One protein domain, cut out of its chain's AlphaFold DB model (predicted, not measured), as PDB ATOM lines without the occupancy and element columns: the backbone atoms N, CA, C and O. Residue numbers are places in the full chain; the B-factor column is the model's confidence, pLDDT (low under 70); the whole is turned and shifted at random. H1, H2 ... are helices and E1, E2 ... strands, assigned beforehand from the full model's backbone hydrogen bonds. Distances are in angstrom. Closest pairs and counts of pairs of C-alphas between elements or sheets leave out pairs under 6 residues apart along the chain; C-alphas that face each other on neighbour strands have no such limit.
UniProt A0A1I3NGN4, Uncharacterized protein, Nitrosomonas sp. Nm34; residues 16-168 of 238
ATOM      1  N   MET A  16      23.773  -7.201  55.299       92.19
ATOM      2  CA  MET A  16      23.648  -8.627  55.570       92.19
ATOM      3  C   MET A  16      24.585  -9.416  54.661       92.19
ATOM      4  O   MET A  16      24.702  -9.124  53.468       92.19
ATOM      5  N   GLY A  17      25.209 -10.440  55.230       94.00
ATOM      6  CA  GLY A  17      25.979 -11.444  54.512       94.00
ATOM      7  C   GLY A  17      25.187 -12.741  54.405       94.00
ATOM      8  O   GLY A  17      24.583 -13.191  55.383       94.00
ATOM      9  N   TYR A  18      25.166 -13.334  53.217       94.06
ATOM     10  CA  TYR A  18      24.404 -14.543  52.924       94.06
ATOM     11  C   TYR A  18      25.237 -15.585  52.184       94.06
ATOM     12  O   TYR A  18      26.208 -15.256  51.498       94.06
ATOM     13  N   SER A  19      24.821 -16.841  52.307       94.69
ATOM     14  CA  SER A  19      25.347 -17.967  51.550       94.69
ATOM     15  C   SER A  19      24.248 -18.624  50.714       94.69
ATOM     16  O   SER A  19      23.075 -18.690  51.094       94.69
ATOM     17  N   HIS A  20      24.641 -19.148  49.561       94.62
ATOM     18  CA  HIS A  20      23.917 -20.206  48.872       94.62
ATOM     19  C   HIS A  20      24.853 -21.402  48.774       94.62
ATOM     20  O   HIS A  20      26.002 -21.234  48.359       94.62
ATOM     21  N   SER A  21      24.390 -22.592  49.147       92.12
ATOM     22  CA  SER A  21      25.241 -23.781  49.173       92.12
ATOM     23  C   SER A  21      24.645 -24.961  48.415       92.12
ATOM     24  O   SER A  21      23.427 -25.103  48.303       92.12
ATOM     25  N   ILE A  22      25.535 -25.785  47.866       90.62
ATOM     26  CA  ILE A  22      25.235 -27.020  47.140       90.62
ATOM     27  C   ILE A  22      25.991 -28.135  47.855       90.62
ATOM     28  O   ILE A  22      27.219 -28.137  47.840       90.62
ATOM     29  N   CYS A  23      25.267 -29.032  48.517       89.62
ATOM     30  CA  CYS A  23      25.812 -30.134  49.308       89.62
ATOM     31  C   CYS A  23      25.482 -31.469  48.633       89.62
ATOM     32  O   CYS A  23      24.319 -31.705  48.299       89.62
ATOM     33  N   PHE A  24      26.487 -32.321  48.428       84.56
ATOM     34  CA  PHE A  24      26.322 -33.654  47.843       84.56
ATOM     35  C   PHE A  24      26.181 -34.729  48.925       84.56
ATOM     36  O   PHE A  24      26.891 -34.700  49.933       84.56
ATOM     37  N   PHE A  25      25.294 -35.693  48.685       82.75
ATOM     38  CA  PHE A  25      24.988 -36.799  49.593       82.75
ATOM     39  C   PHE A  25      25.303 -38.156  48.950       82.75
ATOM     40  O   PHE A  25      25.296 -38.292  47.726       82.75
ATOM     41  N   ASP A  26      25.573 -39.164  49.779       80.44
ATOM     42  CA  ASP A  26      25.670 -40.561  49.358       80.44
ATOM     43  C   ASP A  26      24.282 -41.213  49.169       80.44
ATOM     44  O   ASP A  26      23.230 -40.598  49.370       80.44
ATOM     45  N   GLU A  27      24.270 -42.496  48.801       79.62
ATOM     46  CA  GLU A  27      23.042 -43.293  48.640       79.62
ATOM     47  C   GLU A  27      22.223 -43.473  49.934       79.62
ATOM     48  O   GLU A  27      21.047 -43.833  49.871       79.62
ATOM     49  N   ASN A  28      22.813 -43.183  51.098       80.75
ATOM     50  CA  ASN A  28      22.184 -43.252  52.416       80.75
ATOM     51  C   ASN A  28      21.677 -41.880  52.903       80.75
ATOM     52  O   ASN A  28      21.106 -41.789  53.992       80.75
ATOM     53  N   GLY A  29      21.869 -40.810  52.120       78.06
ATOM     54  CA  GLY A  29      21.518 -39.443  52.509       78.06
ATOM     55  C   GLY A  29      22.489 -38.815  53.514       78.06
ATOM     56  O   GLY A  29      22.125 -37.857  54.197       78.06
ATOM     57  N   ILE A  30      23.714 -39.336  53.621       79.88
ATOM     58  CA  ILE A  30      24.798 -38.775  54.432       79.88
ATOM     59  C   ILE A  30      25.619 -37.816  53.554       79.88
ATOM     60  O   ILE A  30      25.928 -38.173  52.417       79.88
ATOM     61  N   PRO A  31      25.978 -36.604  54.022       78.50
ATOM     62  CA  PRO A  31      26.865 -35.722  53.265       78.50
ATOM     63  C   PRO A  31      28.190 -36.428  52.951       78.50
ATOM     64  O   PRO A  31      28.750 -37.095  53.824       78.50
ATOM     65  N   LEU A  32      28.695 -36.298  51.719       71.44
ATOM     66  CA  LEU A  32      29.978 -36.910  51.341       71.44
ATOM     67  C   LEU A  32      31.100 -36.396  52.264       71.44
ATOM     68  O   LEU A  32      31.074 -35.254  52.700       71.44
ATOM     69  N   SER A  33      32.092 -37.211  52.612       64.38
ATOM     70  CA  SER A  33      33.083 -36.813  53.623       64.38
ATOM     71  C   SER A  33      34.220 -35.940  53.067       64.38
ATOM     72  O   SER A  33      34.573 -36.007  51.890       64.38
ATOM     73  N   GLY A  34      34.814 -35.117  53.940       62.44
ATOM     74  CA  GLY A  34      35.990 -34.289  53.651       62.44
ATOM     75  C   GLY A  34      35.814 -32.832  54.081       62.44
ATOM     76  O   GLY A  34      34.797 -32.213  53.772       62.44
ATOM     77  N   GLU A  35      36.823 -32.279  54.755       57.25
ATOM     78  CA  GLU A  35      36.889 -30.895  55.249       57.25
ATOM     79  C   GLU A  35      38.260 -30.278  54.918       57.25
ATOM     80  O   GLU A  35      39.249 -30.999  54.756       57.25
ATOM     81  N   SER A  36      38.323 -28.952  54.782       53.66
ATOM     82  CA  SER A  36      39.586 -28.204  54.710       53.66
ATOM     83  C   SER A  36      40.241 -28.082  56.094       53.66
ATOM     84  O   SER A  36      39.608 -28.349  57.113       53.66
ATOM     85  N   GLU A  37      41.488 -27.598  56.158       48.16
ATOM     86  CA  GLU A  37      42.169 -27.305  57.436       48.16
ATOM     87  C   GLU A  37      41.399 -26.302  58.324       48.16
ATOM     88  O   GLU A  37      41.544 -26.329  59.544       48.16
ATOM     89  N   ASN A  38      40.529 -25.474  57.727       53.22
ATOM     90  CA  ASN A  38      39.662 -24.516  58.427       53.22
ATOM     91  C   ASN A  38      38.254 -25.083  58.729       53.22
ATOM     92  O   ASN A  38      37.352 -24.325  59.079       53.22
ATOM     93  N   GLY A  39      38.029 -26.393  58.565       56.22
ATOM     94  CA  GLY A  39      36.736 -27.042  58.828       56.22
ATOM     95  C   GLY A  39      35.647 -26.747  57.789       56.22
ATOM     96  O   GLY A  39      34.466 -26.946  58.062       56.22
ATOM     97  N   ILE A  40      36.007 -26.254  56.595       58.00
ATOM     98  CA  ILE A  40      35.029 -26.020  55.521       58.00
ATOM     99  C   ILE A  40      34.756 -27.354  54.816       58.00
ATOM    100  O   ILE A  40      35.699 -27.931  54.265       58.00
ATOM    101  N   PRO A  41      33.502 -27.840  54.757       62.03
ATOM    102  CA  PRO A  41      33.211 -29.120  54.130       62.03
ATOM    103  C   PRO A  41      33.484 -29.076  52.623       62.03
ATOM    104  O   PRO A  41      32.925 -28.261  51.888       62.03
ATOM    105  N   LEU A  42      34.366 -29.956  52.150       59.84
ATOM    106  CA  LEU A  42      34.859 -29.956  50.769       59.84
ATOM    107  C   LEU A  42      33.809 -30.450  49.773       59.84
ATOM    108  O   LEU A  42      33.843 -30.014  48.629       59.84
ATOM    109  N   HIS A  43      32.883 -31.293  50.235       69.88
ATOM    110  CA  HIS A  43      31.695 -31.777  49.525       69.88
ATOM    111  C   HIS A  43      30.581 -30.726  49.383       69.88
ATOM    112  O   HIS A  43      29.532 -30.991  48.788       69.88
ATOM    113  N   GLN A  44      30.763 -29.552  49.990       83.75
ATOM    114  CA  GLN A  44      29.808 -28.463  49.951       83.75
ATOM    115  C   GLN A  44      30.426 -27.276  49.217       83.75
ATOM    116  O   GLN A  44      31.518 -26.815  49.535       83.75
ATOM    117  N   HIS A  45      29.714 -26.789  48.209       87.81
ATOM    118  CA  HIS A  45      30.123 -25.652  47.395       87.81
ATOM    119  C   HIS A  45      29.336 -24.414  47.798       87.81
ATOM    120  O   HIS A  45      28.123 -24.497  47.985       87.81
ATOM    121  N   PHE A  46      30.009 -23.269  47.902       90.50
ATOM    122  CA  PHE A  46      29.440 -22.052  48.482       90.50
ATOM    123  C   PHE A  46      29.536 -20.864  47.531       90.50
ATOM    124  O   PHE A  46      30.599 -20.550  47.001       90.50
ATOM    125  N   TYR A  47      28.428 -20.150  47.366       94.06
ATOM    126  CA  TYR A  47      28.424 -18.761  46.928       94.06
ATOM    127  C   TYR A  47      28.179 -17.875  48.147       94.06
ATOM    128  O   TYR A  47      27.153 -18.037  48.807       94.06
ATOM    129  N   TYR A  48      29.067 -16.920  48.407       95.69
ATOM    130  CA  TYR A  48      28.848 -15.868  49.399       95.69
ATOM    131  C   TYR A  48      28.515 -14.547  48.711       95.69
ATOM    132  O   TYR A  48      29.040 -14.237  47.640       95.69
ATOM    133  N   GLY A  49      27.638 -13.761  49.327       94.88
ATOM    134  CA  GLY A  49      27.266 -12.447  48.823       94.88
ATOM    135  C   GLY A  49      26.806 -11.507  49.926       94.88
ATOM    136  O   GLY A  49      26.521 -11.919  51.052       94.88
ATOM    137  N   VAL A  50      26.720 -10.225  49.580       95.00
ATOM    138  CA  VAL A  50      26.324  -9.148  50.494       95.00
ATOM    139  C   VAL A  50      25.115  -8.390  49.973       95.00
ATOM    140  O   VAL A  50      24.948  -8.192  48.767       95.00
ATOM    141  N   THR A  51      24.241  -7.952  50.875       91.62
ATOM    142  CA  THR A  51      23.089  -7.127  50.516       91.62
ATOM    143  C   THR A  51      22.642  -6.225  51.662       91.62
ATOM    144  O   THR A  51      22.635  -6.628  52.816       91.62
ATOM    145  N   ASN A  52      22.223  -5.004  51.341       89.75
ATOM    146  CA  ASN A  52      21.435  -4.129  52.220       89.75
ATOM    147  C   ASN A  52      19.935  -4.157  51.858       89.75
ATOM    148  O   ASN A  52      19.157  -3.327  52.320       89.75
ATOM    149  N   ARG A  53      19.521  -5.075  50.976       86.81
ATOM    150  CA  ARG A  53      18.132  -5.221  50.528       86.81
ATOM    151  C   ARG A  53      17.402  -6.250  51.377       86.81
ATOM    152  O   ARG A  53      18.005  -7.165  51.926       86.81
ATOM    153  N   ASN A  54      16.074  -6.162  51.364       86.94
ATOM    154  CA  ASN A  54      15.181  -7.225  51.817       86.94
ATOM    155  C   ASN A  54      15.644  -8.603  51.294       86.94
ATOM    156  O   ASN A  54      15.722  -8.809  50.078       86.94
ATOM    157  N   TRP A  55      15.928  -9.537  52.206       86.50
ATOM    158  CA  TRP A  55      16.513 -10.835  51.861       86.50
ATOM    159  C   TRP A  55      15.622 -11.657  50.927       86.50
ATOM    160  O   TRP A  55      16.110 -12.223  49.954       86.50
ATOM    161  N   LEU A  56      14.305 -11.671  51.152       86.19
ATOM    162  CA  LEU A  56      13.377 -12.423  50.301       86.19
ATOM    163  C   LEU A  56      13.330 -11.865  48.879       86.19
ATOM    164  O   LEU A  56      13.254 -12.629  47.917       86.19
ATOM    165  N   LYS A  57      13.427 -10.537  48.734       88.44
ATOM    166  CA  LYS A  57      13.585  -9.906  47.423       88.44
ATOM    167  C   LYS A  57      14.904 -10.334  46.778       88.44
ATOM    168  O   LYS A  57      14.889 -10.737  45.621       88.44
ATOM    169  N   ARG A  58      16.016 -10.308  47.522       89.62
ATOM    170  CA  ARG A  58      17.344 -10.684  47.010       89.62
ATOM    171  C   ARG A  58      17.430 -12.158  46.591       89.62
ATOM    172  O   ARG A  58      17.936 -12.468  45.517       89.62
ATOM    173  N   MET A  59      16.870 -13.059  47.391       89.31
ATOM    174  CA  MET A  59      16.730 -14.477  47.059       89.31
ATOM    175  C   MET A  59      15.817 -14.676  45.837       89.31
ATOM    176  O   MET A  59      16.128 -15.469  44.950       89.31
ATOM    177  N   GLY A  60      14.718 -13.920  45.741       89.81
ATOM    178  CA  GLY A  60      13.833 -13.913  44.574       89.81
ATOM    179  C   GLY A  60      14.523 -13.445  43.287       89.81
ATOM    180  O   GLY A  60      14.313 -14.055  42.237       89.81
ATOM    181  N   GLU A  61      15.374 -12.416  43.373       91.12
ATOM    182  CA  GLU A  61      16.245 -11.941  42.288       91.12
ATOM    183  C   GLU A  61      17.182 -13.070  41.820       91.12
ATOM    184  O   GLU A  61      17.127 -13.443  40.646       91.12
ATOM    185  N   HIS A  62      17.936 -13.696  42.734       91.56
ATOM    186  CA  HIS A  62      18.813 -14.834  42.419       91.56
ATOM    187  C   HIS A  62      18.067 -15.997  41.758       91.56
ATOM    188  O   HIS A  62      18.458 -16.450  40.686       91.56
ATOM    189  N   LEU A  63      16.952 -16.457  42.334       90.81
ATOM    190  CA  LEU A  63      16.163 -17.551  41.754       90.81
ATOM    191  C   LEU A  63      15.563 -17.181  40.385       90.81
ATOM    192  O   LEU A  63      15.321 -18.063  39.558       90.81
ATOM    193  N   SER A  64      15.327 -15.893  40.119       92.75
ATOM    194  CA  SER A  64      14.923 -15.413  38.795       92.75
ATOM    195  C   SER A  64      16.079 -15.469  37.795       92.75
ATOM    196  O   SER A  64      15.902 -16.020  36.711       92.75
ATOM    197  N   GLU A  65      17.272 -14.997  38.171       90.25
ATOM    198  CA  GLU A  65      18.484 -15.078  37.340       90.25
ATOM    199  C   GLU A  65      18.921 -16.533  37.072       90.25
ATOM    200  O   GLU A  65      19.377 -16.859  35.971       90.25
ATOM    201  N   VAL A  66      18.730 -17.433  38.045       89.88
ATOM    202  CA  VAL A  66      18.855 -18.888  37.875       89.88
ATOM    203  C   VAL A  66      17.936 -19.350  36.746       89.88
ATOM    204  O   VAL A  66      18.436 -19.890  35.760       89.88
ATOM    205  N   ARG A  67      16.622 -19.098  36.830       89.94
ATOM    206  CA  ARG A  67      15.652 -19.518  35.800       89.94
ATOM    207  C   ARG A  67      15.892 -18.864  34.437       89.94
ATOM    208  O   ARG A  67      15.696 -19.518  33.420       89.94
ATOM    209  N   SER A  68      16.341 -17.609  34.399       88.25
ATOM    210  CA  SER A  68      16.565 -16.857  33.156       88.25
ATOM    211  C   SER A  68      17.875 -17.209  32.434       88.25
ATOM    212  O   SER A  68      18.264 -16.501  31.507       88.25
ATOM    213  N   GLY A  69      18.596 -18.249  32.869       85.19
ATOM    214  CA  GLY A  69      19.816 -18.702  32.198       85.19
ATOM    215  C   GLY A  69      21.062 -17.854  32.477       85.19
ATOM    216  O   GLY A  69      21.998 -17.897  31.686       85.19
ATOM    217  N   SER A  70      21.113 -17.094  33.582       86.00
ATOM    218  CA  SER A  70      22.287 -16.275  33.936       86.00
ATOM    219  C   SER A  70      23.591 -17.089  33.936       86.00
ATOM    220  O   SER A  70      23.621 -18.237  34.396       86.00
ATOM    221  N   ASN A  71      24.670 -16.477  33.435       83.25
ATOM    222  CA  ASN A  71      25.976 -17.112  33.249       83.25
ATOM    223  C   ASN A  71      26.821 -17.232  34.530       83.25
ATOM    224  O   ASN A  71      27.855 -17.910  34.473       83.25
ATOM    225  N   LYS A  72      26.409 -16.608  35.652       86.44
ATOM    226  CA  LYS A  72      27.152 -16.666  36.925       86.44
ATOM    227  C   LYS A  72      27.385 -18.133  37.331       86.44
ATOM    228  O   LYS A  72      26.465 -18.945  37.215       86.44
ATOM    229  N   SER A  73      28.580 -18.469  37.828       84.19
ATOM    230  CA  SER A  73      28.953 -19.845  38.212       84.19
ATOM    231  C   SER A  73      27.936 -20.496  39.154       84.19
ATOM    232  O   SER A  73      27.366 -21.532  38.816       84.19
ATOM    233  N   PHE A  74      27.608 -19.818  40.256       89.25
ATOM    234  CA  PHE A  74      26.515 -20.177  41.161       89.25
ATOM    235  C   PHE A  74      25.195 -20.526  40.439       89.25
ATOM    236  O   PHE A  74      24.617 -21.581  40.686       89.25
ATOM    237  N   HIS A  75      24.735 -19.694  39.498       90.44
ATOM    238  CA  HIS A  75      23.464 -19.922  38.797       90.44
ATOM    239  C   HIS A  75      23.499 -21.107  37.831       90.44
ATOM    240  O   HIS A  75      22.484 -21.782  37.662       90.44
ATOM    241  N   LYS A  76      24.650 -21.358  37.191       86.75
ATOM    242  CA  LYS A  76      24.863 -22.550  36.359       86.75
ATOM    243  C   LYS A  76      24.762 -23.816  37.214       86.75
ATOM    244  O   LYS A  76      23.942 -24.670  36.897       86.75
ATOM    245  N   ALA A  77      25.509 -23.877  38.320       86.88
ATOM    246  CA  ALA A  77      25.486 -25.021  39.229       86.88
ATOM    247  C   ALA A  77      24.089 -25.245  39.834       86.88
ATOM    248  O   ALA A  77      23.563 -26.350  39.771       86.88
ATOM    249  N   TRP A  78      23.426 -24.198  40.334       91.06
ATOM    250  CA  TRP A  78      22.080 -24.336  40.902       91.06
ATOM    251  C   TRP A  78      21.077 -24.921  39.896       91.06
ATOM    252  O   TRP A  78      20.310 -25.809  40.253       91.06
ATOM    253  N   ARG A  79      21.104 -24.483  38.625       90.31
ATOM    254  CA  ARG A  79      20.274 -25.087  37.563       90.31
ATOM    255  C   ARG A  79      20.613 -26.555  37.296       90.31
ATOM    256  O   ARG A  79      19.705 -27.321  37.006       90.31
ATOM    257  N   GLU A  80      21.895 -26.915  37.324       87.44
ATOM    258  CA  GLU A  80      22.382 -28.265  37.009       87.44
ATOM    259  C   GLU A  80      21.951 -29.298  38.057       87.44
ATOM    260  O   GLU A  80      21.580 -30.415  37.701       87.44
ATOM    261  N   TYR A  81      21.966 -28.921  39.340       87.31
ATOM    262  CA  TYR A  81      21.673 -29.843  40.440       87.31
ATOM    263  C   TYR A  81      20.241 -29.737  40.999       87.31
ATOM    264  O   TYR A  81      19.820 -30.608  41.760       87.31
ATOM    265  N   GLN A  82      19.454 -28.724  40.617       88.06
ATOM    266  CA  GLN A  82      18.066 -28.589  41.072       88.06
ATOM    267  C   GLN A  82      17.201 -29.792  40.658       88.06
ATOM    268  O   GLN A  82      17.019 -30.074  39.478       88.06
ATOM    269  N   GLY A  83      16.586 -30.443  41.650       86.81
ATOM    270  CA  GLY A  83      15.681 -31.581  41.453       86.81
ATOM    271  C   GLY A  83      16.356 -32.954  41.514       86.81
ATOM    272  O   GLY A  83      15.664 -33.964  41.398       86.81
ATOM    273  N   ARG A  84      17.676 -33.013  41.730       87.44
ATOM    274  CA  ARG A  84      18.373 -34.255  42.082       87.44
ATOM    275  C   ARG A  84      18.068 -34.669  43.521       87.44
ATOM    276  O   ARG A  84      17.935 -33.820  44.394       87.44
ATOM    277  N   ALA A  85      17.974 -35.977  43.755       86.69
ATOM    278  CA  ALA A  85      17.717 -36.541  45.081       86.69
ATOM    279  C   ALA A  85      18.978 -36.599  45.966       86.69
ATOM    280  O   ALA A  85      18.866 -36.575  47.184       86.69
ATOM    281  N   ASP A  86      20.163 -36.639  45.352       82.31
ATOM    282  CA  ASP A  86      21.475 -36.722  46.003       82.31
ATOM    283  C   ASP A  86      22.134 -35.348  46.235       82.31
ATOM    284  O   ASP A  86      23.324 -35.267  46.543       82.31
ATOM    285  N   VAL A  87      21.381 -34.248  46.074       87.88
ATOM    286  CA  VAL A  87      21.896 -32.880  46.246       87.88
ATOM    287  C   VAL A  87      20.948 -32.003  47.056       87.88
ATOM    288  O   VAL A  87      19.785 -31.808  46.704       87.88
ATOM    289  N   GLY A  88      21.482 -31.395  48.112       90.06
ATOM    290  CA  GLY A  88      20.814 -30.374  48.913       90.06
ATOM    291  C   GLY A  88      21.223 -28.976  48.465       90.06
ATOM    292  O   GLY A  88      22.409 -28.658  48.391       90.06
ATOM    293  N   LEU A  89      20.232 -28.130  48.193       92.69
ATOM    294  CA  LEU A  89      20.419 -26.728  47.831       92.69
ATOM    295  C   LEU A  89      19.930 -25.843  48.985       92.69
ATOM    296  O   LEU A  89      18.728 -25.818  49.256       92.69
ATOM    297  N   SER A  90      20.835 -25.118  49.652       91.62
ATOM    298  CA  SER A  90      20.479 -24.207  50.753       91.62
ATOM    299  C   SER A  90      20.681 -22.731  50.401       91.62
ATOM    300  O   SER A  90      21.341 -22.363  49.427       91.62
ATOM    301  N   SER A  91      20.039 -21.854  51.169       91.38
ATOM    302  CA  SER A  91      20.079 -20.397  51.017       91.38
ATOM    303  C   SER A  91      19.832 -19.736  52.365       91.38
ATOM    304  O   SER A  91      18.726 -19.809  52.909       91.38
ATOM    305  N   GLU A  92      20.864 -19.106  52.912       89.62
ATOM    306  CA  GLU A  92      20.926 -18.734  54.322       89.62
ATOM    307  C   GLU A  92      21.494 -17.328  54.517       89.62
ATOM    308  O   GLU A  92      22.447 -16.919  53.861       89.62
ATOM    309  N   LEU A  93      20.908 -16.584  55.456       88.88
ATOM    310  CA  LEU A  93      21.548 -15.406  56.034       88.88
ATOM    311  C   LEU A  93      22.546 -15.890  57.087       88.88
ATOM    312  O   LEU A  93      22.168 -16.667  57.961       88.88
ATOM    313  N   VAL A  94      23.790 -15.423  56.995       91.69
ATOM    314  CA  VAL A  94      24.907 -15.862  57.846       91.69
ATOM    315  C   VAL A  94      25.263 -14.783  58.865       91.69
ATOM    316  O   VAL A  94      25.401 -15.071  60.049       91.69
ATOM    317  N   VAL A  95      25.354 -13.524  58.420       91.56
ATOM    318  CA  VAL A  95      25.614 -12.360  59.279       91.56
ATOM    319  C   VAL A  95      24.606 -11.250  58.996       91.56
ATOM    320  O   VAL A  95      24.179 -11.050  57.857       91.56
ATOM    321  N   LEU A  96      24.204 -10.536  60.044       90.25
ATOM    322  CA  LEU A  96      23.129  -9.544  60.025       90.25
ATOM    323  C   LEU A  96      23.596  -8.237  60.668       90.25
ATOM    324  O   LEU A  96      24.446  -8.256  61.554       90.25
ATOM    325  N   ASN A  97      22.972  -7.131  60.264       88.75
ATOM    326  CA  ASN A  97      23.134  -5.807  60.866       88.75
ATOM    327  C   ASN A  97      24.594  -5.306  60.973       88.75
ATOM    328  O   ASN A  97      24.985  -4.707  61.972       88.75
ATOM    329  N   LEU A  98      25.404  -5.556  59.942       91.75
ATOM    330  CA  LEU A  98      26.797  -5.103  59.872       91.75
ATOM    331  C   LEU A  98      26.913  -3.717  59.224       91.75
ATOM    332  O   LEU A  98      26.102  -3.342  58.375       91.75
ATOM    333  N   SER A  99      27.964  -2.956  59.531       93.50
ATOM    334  CA  SER A  99      28.334  -1.806  58.699       93.50
ATOM    335  C   SER A  99      28.788  -2.254  57.301       93.50
ATOM    336  O   SER A  99      29.120  -3.419  57.064       93.50
ATOM    337  N   TYR A 100      28.862  -1.308  56.356       94.12
ATOM    338  CA  TYR A 100      29.370  -1.607  55.013       94.12
ATOM    339  C   TYR A 100      30.799  -2.162  55.037       94.12
ATOM    340  O   TYR A 100      31.129  -3.030  54.237       94.12
ATOM    341  N   LYS A 101      31.651  -1.685  55.955       95.44
ATOM    342  CA  LYS A 101      33.021  -2.192  56.057       95.44
ATOM    343  C   LYS A 101      33.023  -3.639  56.548       95.44
ATOM    344  O   LYS A 101      33.602  -4.490  55.886       95.44
ATOM    345  N   GLU A 102      32.328  -3.917  57.647       96.62
ATOM    346  CA  GLU A 102      32.302  -5.245  58.273       96.62
ATOM    347  C   GLU A 102      31.714  -6.314  57.345       96.62
ATOM    348  O   GLU A 102      32.272  -7.404  57.252       96.62
ATOM    349  N   VAL A 103      30.639  -6.012  56.602       96.12
ATOM    350  CA  VAL A 103      30.069  -6.986  55.653       96.12
ATOM    351  C   VAL A 103      31.017  -7.274  54.484       96.12
ATOM    352  O   VAL A 103      31.040  -8.387  53.966       96.12
ATOM    353  N   MET A 104      31.789  -6.272  54.052       96.50
ATOM    354  CA  MET A 104      32.731  -6.403  52.941       96.50
ATOM    355  C   MET A 104      33.995  -7.142  53.389       96.50
ATOM    356  O   MET A 104      34.452  -8.016  52.662       96.50
ATOM    357  N   ASP A 105      34.509  -6.864  54.591       97.56
ATOM    358  CA  ASP A 105      35.596  -7.639  55.204       97.56
ATOM    359  C   ASP A 105      35.179  -9.116  55.389       97.56
ATOM    360  O   ASP A 105      35.949 -10.024  55.083       97.56
ATOM    361  N   TRP A 106      33.940  -9.362  55.845       97.44
ATOM    362  CA  TRP A 106      33.374 -10.706  55.997       97.44
ATOM    363  C   TRP A 106      33.264 -11.445  54.657       97.44
ATOM    364  O   TRP A 106      33.709 -12.584  54.550       97.44
ATOM    365  N   GLU A 107      32.709 -10.813  53.618       97.56
ATOM    366  CA  GLU A 107      32.580 -11.450  52.301       97.56
ATOM    367  C   GLU A 107      33.953 -11.750  51.697       97.56
ATOM    368  O   GLU A 107      34.135 -12.785  51.063       97.56
ATOM    369  N   GLU A 108      34.924 -10.858  51.897       94.94
ATOM    370  CA  GLU A 108      36.301 -11.071  51.467       94.94
ATOM    371  C   GLU A 108      36.919 -12.304  52.133       94.94
ATOM    372  O   GLU A 108      37.451 -13.155  51.425       94.94
ATOM    373  N   LEU A 109      36.773 -12.446  53.456       94.88
ATOM    374  CA  LEU A 109      37.235 -13.622  54.197       94.88
ATOM    375  C   LEU A 109      36.566 -14.909  53.694       94.88
ATOM    376  O   LEU A 109      37.262 -15.830  53.272       94.88
ATOM    377  N   MET A 110      35.228 -14.963  53.679       93.69
ATOM    378  CA  MET A 110      34.504 -16.186  53.305       93.69
ATOM    379  C   MET A 110      34.766 -16.606  51.852       93.69
ATOM    380  O   MET A 110      34.827 -17.797  51.542       93.69
ATOM    381  N   VAL A 111      34.914 -15.641  50.935       88.25
ATOM    382  CA  VAL A 111      35.238 -15.941  49.534       88.25
ATOM    383  C   VAL A 111      36.685 -16.405  49.392       88.25
ATOM    384  O   VAL A 111      36.901 -17.387  48.685       88.25
ATOM    385  N   ASP A 112      37.649 -15.765  50.058       84.19
ATOM    386  CA  ASP A 112      39.057 -16.175  49.999       84.19
ATOM    387  C   ASP A 112      39.254 -17.593  50.566       84.19
ATOM    388  O   ASP A 112      39.921 -18.412  49.929       84.19
ATOM    389  N   GLU A 113      38.624 -17.932  51.697       84.81
ATOM    390  CA  GLU A 113      38.704 -19.278  52.284       84.81
ATOM    391  C   GLU A 113      38.100 -20.351  51.366       84.81
ATOM    392  O   GLU A 113      38.735 -21.376  51.103       84.81
ATOM    393  N   CYS A 114      36.911 -20.115  50.801       81.38
ATOM    394  CA  CYS A 114      36.307 -21.051  49.848       81.38
ATOM    395  C   CYS A 114      37.047 -21.109  48.500       81.38
ATOM    396  O   CYS A 114      37.011 -22.135  47.816       81.38
ATOM    397  N   MET A 115      37.715 -20.031  48.076       80.50
ATOM    398  CA  MET A 115      38.575 -20.057  46.890       80.50
ATOM    399  C   MET A 115      39.838 -20.882  47.150       80.50
ATOM    400  O   MET A 115      40.203 -21.697  46.302       80.50
ATOM    401  N   ALA A 116      40.454 -20.748  48.328       75.94
ATOM    402  CA  ALA A 116      41.599 -21.557  48.745       75.94
ATOM    403  C   ALA A 116      41.238 -23.049  48.897       75.94
ATOM    404  O   ALA A 116      41.986 -23.910  48.438       75.94
ATOM    405  N   ALA A 117      40.063 -23.360  49.457       73.00
ATOM    406  CA  ALA A 117      39.530 -24.724  49.558       73.00
ATOM    407  C   ALA A 117      39.021 -25.301  48.216       73.00
ATOM    408  O   ALA A 117      38.673 -26.482  48.131       73.00
ATOM    409  N   GLY A 118      38.958 -24.483  47.157       76.56
ATOM    410  CA  GLY A 118      38.510 -24.895  45.827       76.56
ATOM    411  C   GLY A 118      37.013 -25.214  45.722       76.56
ATOM    412  O   GLY A 118      36.624 -25.915  44.791       76.56
ATOM    413  N   ASN A 119      36.181 -24.727  46.650       83.06
ATOM    414  CA  ASN A 119      34.728 -24.953  46.679       83.06
ATOM    415  C   ASN A 119      33.887 -23.663  46.528       83.06
ATOM    416  O   ASN A 119      32.659 -23.698  46.642       83.06
ATOM    417  N   SER A 120      34.519 -22.522  46.225       84.94
ATOM    418  CA  SER A 120      33.814 -21.270  45.922       84.94
ATOM    419  C   SER A 120      33.108 -21.291  44.561       84.94
ATOM    420  O   SER A 120      33.678 -21.656  43.533       84.94
ATOM    421  N   LEU A 121      31.869 -20.803  44.545       89.12
ATOM    422  CA  LEU A 121      31.056 -20.522  43.359       89.12
ATOM    423  C   LEU A 121      31.075 -19.027  42.979       89.12
ATOM    424  O   LEU A 121      30.414 -18.625  42.010       89.12
ATOM    425  N   ASN A 122      31.820 -18.196  43.718       89.00
ATOM    426  CA  ASN A 122      32.087 -16.804  43.366       89.00
ATOM    427  C   ASN A 122      33.045 -16.741  42.163       89.00
ATOM    428  O   ASN A 122      33.992 -17.511  42.053       89.00
ATOM    429  N   MET A 123      32.796 -15.811  41.237       83.88
ATOM    430  CA  MET A 123      33.618 -15.646  40.023       83.88
ATOM    431  C   MET A 123      34.773 -14.647  40.184       83.88
ATOM    432  O   MET A 123      35.621 -14.554  39.302       83.88
ATOM    433  N   ILE A 124      34.759 -13.868  41.265       83.25
ATOM    434  CA  ILE A 124      35.745 -12.846  41.628       83.25
ATOM    435  C   ILE A 124      35.919 -12.861  43.158       83.25
ATOM    436  O   ILE A 124      35.023 -13.383  43.834       83.25
ATOM    437  N   PRO A 125      36.997 -12.275  43.715       89.25
ATOM    438  CA  PRO A 125      37.150 -12.115  45.161       89.25
ATOM    439  C   PRO A 125      35.968 -11.384  45.819       89.25
ATOM    440  O   PRO A 125      35.257 -10.600  45.176       89.25
ATOM    441  N   GLY A 126      35.761 -11.633  47.111       90.81
ATOM    442  CA  GLY A 126      34.754 -10.940  47.916       90.81
ATOM    443  C   GLY A 126      35.161  -9.507  48.266       90.81
ATOM    444  O   GLY A 126      36.295  -9.086  48.027       90.81
ATOM    445  N   GLY A 127      34.226  -8.742  48.828       94.25
ATOM    446  CA  GLY A 127      34.512  -7.494  49.522       94.25
ATOM    447  C   GLY A 127      35.263  -6.441  48.710       94.25
ATOM    448  O   GLY A 127      34.963  -6.171  47.539       94.25
ATOM    449  N   PHE A 128      36.229  -5.792  49.366       94.69
ATOM    450  CA  PHE A 128      36.995  -4.696  48.781       94.69
ATOM    451  C   PHE A 128      38.021  -5.200  47.757       94.69
ATOM    452  O   PHE A 128      38.214  -4.531  46.738       94.69
ATOM    453  N   LYS A 129      38.597  -6.399  47.938       89.56
ATOM    454  CA  LYS A 129      39.362  -7.106  46.893       89.56
ATOM    455  C   LYS A 129      38.534  -7.284  45.619       89.56
ATOM    456  O   LYS A 129      39.051  -7.040  44.534       89.56
ATOM    457  N   GLY A 130      37.252  -7.634  45.735       86.56
ATOM    458  CA  GLY A 130      36.335  -7.753  44.599       86.56
ATOM    459  C   GLY A 130      36.144  -6.439  43.836       86.56
ATOM    460  O   GLY A 130      36.220  -6.417  42.609       86.56
ATOM    461  N   LEU A 131      35.955  -5.323  44.549       90.81
ATOM    462  CA  LEU A 131      35.870  -3.988  43.934       90.81
ATOM    463  C   LEU A 131      37.186  -3.568  43.267       90.81
ATOM    464  O   LEU A 131      37.183  -3.041  42.153       90.81
ATOM    465  N   LYS A 132      38.315  -3.836  43.929       84.44
ATOM    466  CA  LYS A 132      39.653  -3.575  43.396       84.44
ATOM    467  C   LYS A 132      39.906  -4.378  42.115       84.44
ATOM    468  O   LYS A 132      40.299  -3.788  41.114       84.44
ATOM    469  N   PHE A 133      39.584  -5.672  42.114       84.69
ATOM    470  CA  PHE A 133      39.671  -6.551  40.947       84.69
ATOM    471  C   PHE A 133      38.869  -6.003  39.755       84.69
ATOM    472  O   PHE A 133      39.400  -5.899  38.650       84.69
ATOM    473  N   LEU A 134      37.611  -5.593  39.969       83.38
ATOM    474  CA  LEU A 134      36.772  -5.034  38.900       83.38
ATOM    475  C   LEU A 134      37.398  -3.781  38.261       83.38
ATOM    476  O   LEU A 134      37.346  -3.630  37.038       83.38
ATOM    477  N   HIS A 135      38.041  -2.917  39.048       84.75
ATOM    478  CA  HIS A 135      38.751  -1.753  38.518       84.75
ATOM    479  C   HIS A 135      40.077  -2.121  37.836       84.75
ATOM    480  O   HIS A 135      40.350  -1.632  36.738       84.75
ATOM    481  N   GLU A 136      40.917  -2.956  38.449       77.19
ATOM    482  CA  GLU A 136      42.226  -3.331  37.892       77.19
ATOM    483  C   GLU A 136      42.079  -4.034  36.533       77.19
ATOM    484  O   GLU A 136      42.851  -3.775  35.608       77.19
ATOM    485  N   HIS A 137      41.011  -4.819  36.362       77.19
ATOM    486  CA  HIS A 137      40.642  -5.458  35.097       77.19
ATOM    487  C   HIS A 137      39.793  -4.579  34.154       77.19
ATOM    488  O   HIS A 137      39.347  -5.063  33.115       77.19
ATOM    489  N   ARG A 138      39.593  -3.289  34.472       82.69
ATOM    490  CA  ARG A 138      38.815  -2.307  33.680       82.69
ATOM    491  C   ARG A 138      37.375  -2.739  33.371       82.69
ATOM    492  O   ARG A 138      36.822  -2.393  32.332       82.69
ATOM    493  N   ILE A 139      36.768  -3.494  34.282       83.88
ATOM    494  CA  ILE A 139      35.345  -3.856  34.253       83.88
ATOM    495  C   ILE A 139      34.509  -2.693  34.821       83.88
ATOM    496  O   ILE A 139      33.354  -2.512  34.442       83.88
ATOM    497  N   THR A 140      35.101  -1.876  35.700       87.25
ATOM    498  CA  THR A 140      34.503  -0.650  36.251       87.25
ATOM    499  C   THR A 140      35.508   0.501  36.267       87.25
ATOM    500  O   THR A 140      36.652   0.313  36.674       87.25
ATOM    501  N   ASP A 141      35.073   1.711  35.909       88.25
ATOM    502  CA  ASP A 141      35.957   2.882  35.742       88.25
ATOM    503  C   ASP A 141      36.446   3.525  37.059       88.25
ATOM    504  O   ASP A 141      37.249   4.457  37.039       88.25
ATOM    505  N   ARG A 142      35.929   3.080  38.213       90.56
ATOM    506  CA  ARG A 142      36.218   3.637  39.548       90.56
ATOM    507  C   ARG A 142      36.073   2.578  40.644       90.56
ATOM    508  O   ARG A 142      35.315   1.629  40.475       90.56
ATOM    509  N   LEU A 143      36.747   2.771  41.787       83.88
ATOM    510  CA  LEU A 143      36.630   1.885  42.964       83.88
ATOM    511  C   LEU A 143      35.320   2.105  43.739       83.88
ATOM    512  O   LEU A 143      34.717   1.159  44.235       83.88
ATOM    513  N   GLY A 144      34.902   3.368  43.880       85.50
ATOM    514  CA  GLY A 144      33.751   3.768  44.695       85.50
ATOM    515  C   GLY A 144      32.421   3.552  43.979       85.50
ATOM    516  O   GLY A 144      31.806   4.525  43.543       85.50
ATOM    517  N   ILE A 145      32.008   2.293  43.845       89.75
ATOM    518  CA  ILE A 145      30.744   1.869  43.226       89.75
ATOM    519  C   ILE A 145      29.805   1.222  44.257       89.75
ATOM    520  O   ILE A 145      30.264   0.638  45.239       89.75
ATOM    521  N   SER A 146      28.489   1.299  44.041       90.50
ATOM    522  CA  SER A 146      27.502   0.613  44.888       90.50
ATOM    523  C   SER A 146      27.492  -0.905  44.663       90.50
ATOM    524  O   SER A 146      28.016  -1.413  43.667       90.50
ATOM    525  N   LEU A 147      26.838  -1.652  45.561       89.31
ATOM    526  CA  LEU A 147      26.627  -3.093  45.382       89.31
ATOM    527  C   LEU A 147      25.825  -3.416  44.105       89.31
ATOM    528  O   LEU A 147      26.109  -4.412  43.445       89.31
ATOM    529  N   GLU A 148      24.884  -2.560  43.698       89.25
ATOM    530  CA  GLU A 148      24.185  -2.674  42.412       89.25
ATOM    531  C   GLU A 148      25.097  -2.460  41.208       89.25
ATOM    532  O   GLU A 148      24.989  -3.181  40.217       89.25
ATOM    533  N   GLU A 149      25.966  -1.449  41.259       91.12
ATOM    534  CA  GLU A 149      26.949  -1.209  40.202       91.12
ATOM    535  C   GLU A 149      27.911  -2.400  40.086       91.12
ATOM    536  O   GLU A 149      28.123  -2.897  38.978       91.12
ATOM    537  N   ARG A 150      28.393  -2.925  41.223       90.06
ATOM    538  CA  ARG A 150      29.198  -4.153  41.311       90.06
ATOM    539  C   ARG A 150      28.472  -5.358  40.709       90.06
ATOM    540  O   ARG A 150      29.060  -6.082  39.908       90.06
ATOM    541  N   GLU A 151      27.205  -5.590  41.051       87.88
ATOM    542  CA  GLU A 151      26.454  -6.724  40.501       87.88
ATOM    543  C   GLU A 151      26.218  -6.596  38.990       87.88
ATOM    544  O   GLU A 151      26.369  -7.587  38.271       87.88
ATOM    545  N   ARG A 152      25.887  -5.398  38.487       88.56
ATOM    546  CA  ARG A 152      25.767  -5.159  37.039       88.56
ATOM    547  C   ARG A 152      27.084  -5.462  36.325       88.56
ATOM    548  O   ARG A 152      27.081  -6.243  35.377       88.56
ATOM    549  N   ALA A 153      28.198  -4.945  36.844       86.44
ATOM    550  CA  ALA A 153      29.537  -5.201  36.319       86.44
ATOM    551  C   ALA A 153      29.869  -6.706  36.260       86.44
ATOM    552  O   ALA A 153      30.298  -7.202  35.219       86.44
ATOM    553  N   ILE A 154      29.592  -7.465  37.329       84.19
ATOM    554  CA  ILE A 154      29.785  -8.928  37.360       84.19
ATOM    555  C   ILE A 154      28.874  -9.635  36.344       84.19
ATOM    556  O   ILE A 154      29.313 -10.565  35.667       84.19
ATOM    557  N   ASN A 155      27.612  -9.215  36.215       83.94
ATOM    558  CA  ASN A 155      26.672  -9.789  35.250       83.94
ATOM    559  C   ASN A 155      27.138  -9.573  33.800       83.94
ATOM    560  O   ASN A 155      27.099 -10.510  33.001       83.94
ATOM    561  N   ASP A 156      27.606  -8.375  33.452       84.06
ATOM    562  CA  ASP A 156      28.049  -8.057  32.089       84.06
ATOM    563  C   ASP A 156      29.435  -8.653  31.769       84.06
ATOM    564  O   ASP A 156      29.662  -9.155  30.660       84.06
ATOM    565  N   PHE A 157      30.318  -8.754  32.766       79.31
ATOM    566  CA  PHE A 157      31.547  -9.548  32.682       79.31
ATOM    567  C   PHE A 157      31.252 -11.042  32.442       79.31
ATOM    568  O   PHE A 157      31.833 -11.665  31.555       79.31
ATOM    569  N   SER A 158      30.280 -11.616  33.158       76.75
ATOM    570  CA  SER A 158      29.862 -13.019  33.010       76.75
ATOM    571  C   SER A 158      29.196 -13.323  31.653       76.75
ATOM    572  O   SER A 158      29.338 -14.424  31.113       76.75
ATOM    573  N   LYS A 159      28.503 -12.347  31.046       77.75
ATOM    574  CA  LYS A 159      27.987 -12.455  29.665       77.75
ATOM    575  C   LYS A 159      29.112 -12.469  28.630       77.75
ATOM    576  O   LYS A 159      29.071 -13.284  27.714       77.75
ATOM    577  N   SER A 160      30.101 -11.587  28.782       71.88
ATOM    578  CA  SER A 160      31.241 -11.463  27.859       71.88
ATOM    579  C   SER A 160      32.276 -12.588  28.006       71.88
ATOM    580  O   SER A 160      32.947 -12.925  27.032       71.88
ATOM    581  N   HIS A 161      32.357 -13.232  29.175       66.19
ATOM    582  CA  HIS A 161      33.317 -14.302  29.475       66.19
ATOM    583  C   HIS A 161      32.621 -15.627  29.857       66.19
ATOM    584  O   HIS A 161      32.851 -16.159  30.944       66.19
ATOM    585  N   PRO A 162      31.800 -16.235  28.975       59.31
ATOM    586  CA  PRO A 162      30.957 -17.389  29.322       59.31
ATOM    587  C   PRO A 162      31.741 -18.661  29.694       59.31
ATOM    588  O   PRO A 162      31.167 -19.565  30.308       59.31
ATOM    589  N   ARG A 163      33.032 -18.724  29.322       55.50
ATOM    590  CA  ARG A 163      33.980 -19.807  29.644       55.50
ATOM    591  C   ARG A 163      34.603 -19.693  31.040       55.50
ATOM    592  O   ARG A 163      35.163 -20.678  31.504       55.50
ATOM    593  N   LEU A 164      34.485 -18.545  31.717       54.66
ATOM    594  CA  LEU A 164      34.655 -18.496  33.169       54.66
ATOM    595  C   LEU A 164      33.409 -19.159  33.763       54.66
ATOM    596  O   LEU A 164      32.304 -18.612  33.730       54.66
ATOM    597  N   GLY A 165      33.564 -20.404  34.192       47.66
ATOM    598  CA  GLY A 165      32.450 -21.257  34.564       47.66
ATOM    599  C   GLY A 165      32.900 -22.446  35.391       47.66
ATOM    600  O   GLY A 165      34.064 -22.833  35.373       47.66
ATOM    601  N   VAL A 166      31.930 -22.987  36.117       48.72
ATOM    602  CA  VAL A 166      32.059 -24.103  37.053       48.72
ATOM    603  C   VAL A 166      32.765 -25.300  36.396       48.72
ATOM    604  O   VAL A 166      32.224 -25.857  35.436       48.72
ATOM    605  N   PRO A 167      33.945 -25.726  36.892       51.03
ATOM    606  CA  PRO A 167      34.413 -27.093  36.684       51.03
ATOM    607  C   PRO A 167      33.343 -28.035  37.241       51.03
ATOM    608  O   PRO A 167      32.834 -27.759  38.321       51.03
ATOM    609  N   ASN A 168      32.987 -29.111  36.530       53.41
ATOM    610  CA  ASN A 168      31.980 -30.084  36.986       53.41
ATOM    611  C   ASN A 168      32.218 -30.422  38.473       53.41
ATOM    612  O   ASN A 168      33.294 -30.915  38.801       53.41
TER     613      ASN A 168
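What this domain is: This is residues 16 to 168 of the 238 residues of an uncharacterized protein of Nitrosomonas sp. Nm34 (UniProt A0A1I3NGN4). A twisted three-stranded sheet is sandwiched between helices, H3 along one face and H1 with H2 over the other, while H4 and H5 sit toward one end and the loop of residues 25 to 43 reaches out at the other. The 153 printed residues hold E1, E2, H1, H2, E3, H3, H4 and H5 in chain order; the sheet, E2 - E1 - E3, is antiparallel and the class mixed. The whole is compact, with a radius of gyration of the C-alphas of 15.4 A, and elongated, 50 by 31 by 29 A.

Where its parts are: E1 is residues 16 to 24, 26.3 A long, from C-alpha 16 at (23.648, -8.627, 55.570). E2 is residues 44 to 51, and E3 residues 87 to 98, 31.3 A. H3 is residues 100 to 116, 24.2 A. H1 is residues 55 to 67, H2 73 to 81, H4 127 to 136, and H5 147 to 160, ending at C-alpha 160 (31.241, -11.463, 27.859).

How they stand to each other: E1 pairs with E3, N 19 to O 92 at 2.8 A, and in a hairpin with E2, N 20 to O 47 at 2.8 A. H3 is on the sheet, height 8.9 A, over E2 and E1; C-alphas 48 and 111 are closest to each other for E2 and H3, 6.4 A. On the opposite face are H1, height 9.3 A, and H2, 9.7 A. E2, H1 H2, E3 form a split strand-helix-strand unit, two same-way strands with E1 between, its crossover right-handed. H1, with residues 62 to 67 alone, touches H2, closest C-alphas 66 and 75, 4.8 A. H3 touches H4, about perpendicular at 79 degrees, closest C-alphas 104 and 127, 4.0 A. H4 and H5 only just touch, with 3 pairs of C-alphas within 8 A, closest 131 and 150, 7.2 A. In the five helices every O i to N i+4 pair is within hydrogen-bond range.

The domain as a whole: The farthest C-alphas, of Asn 28 and Asp 141, are 51.0 A apart. The printed part has no cut; E1 to E2 is the long link. Residues 33 to 43 and 161 to 168 have pLDDT under 70.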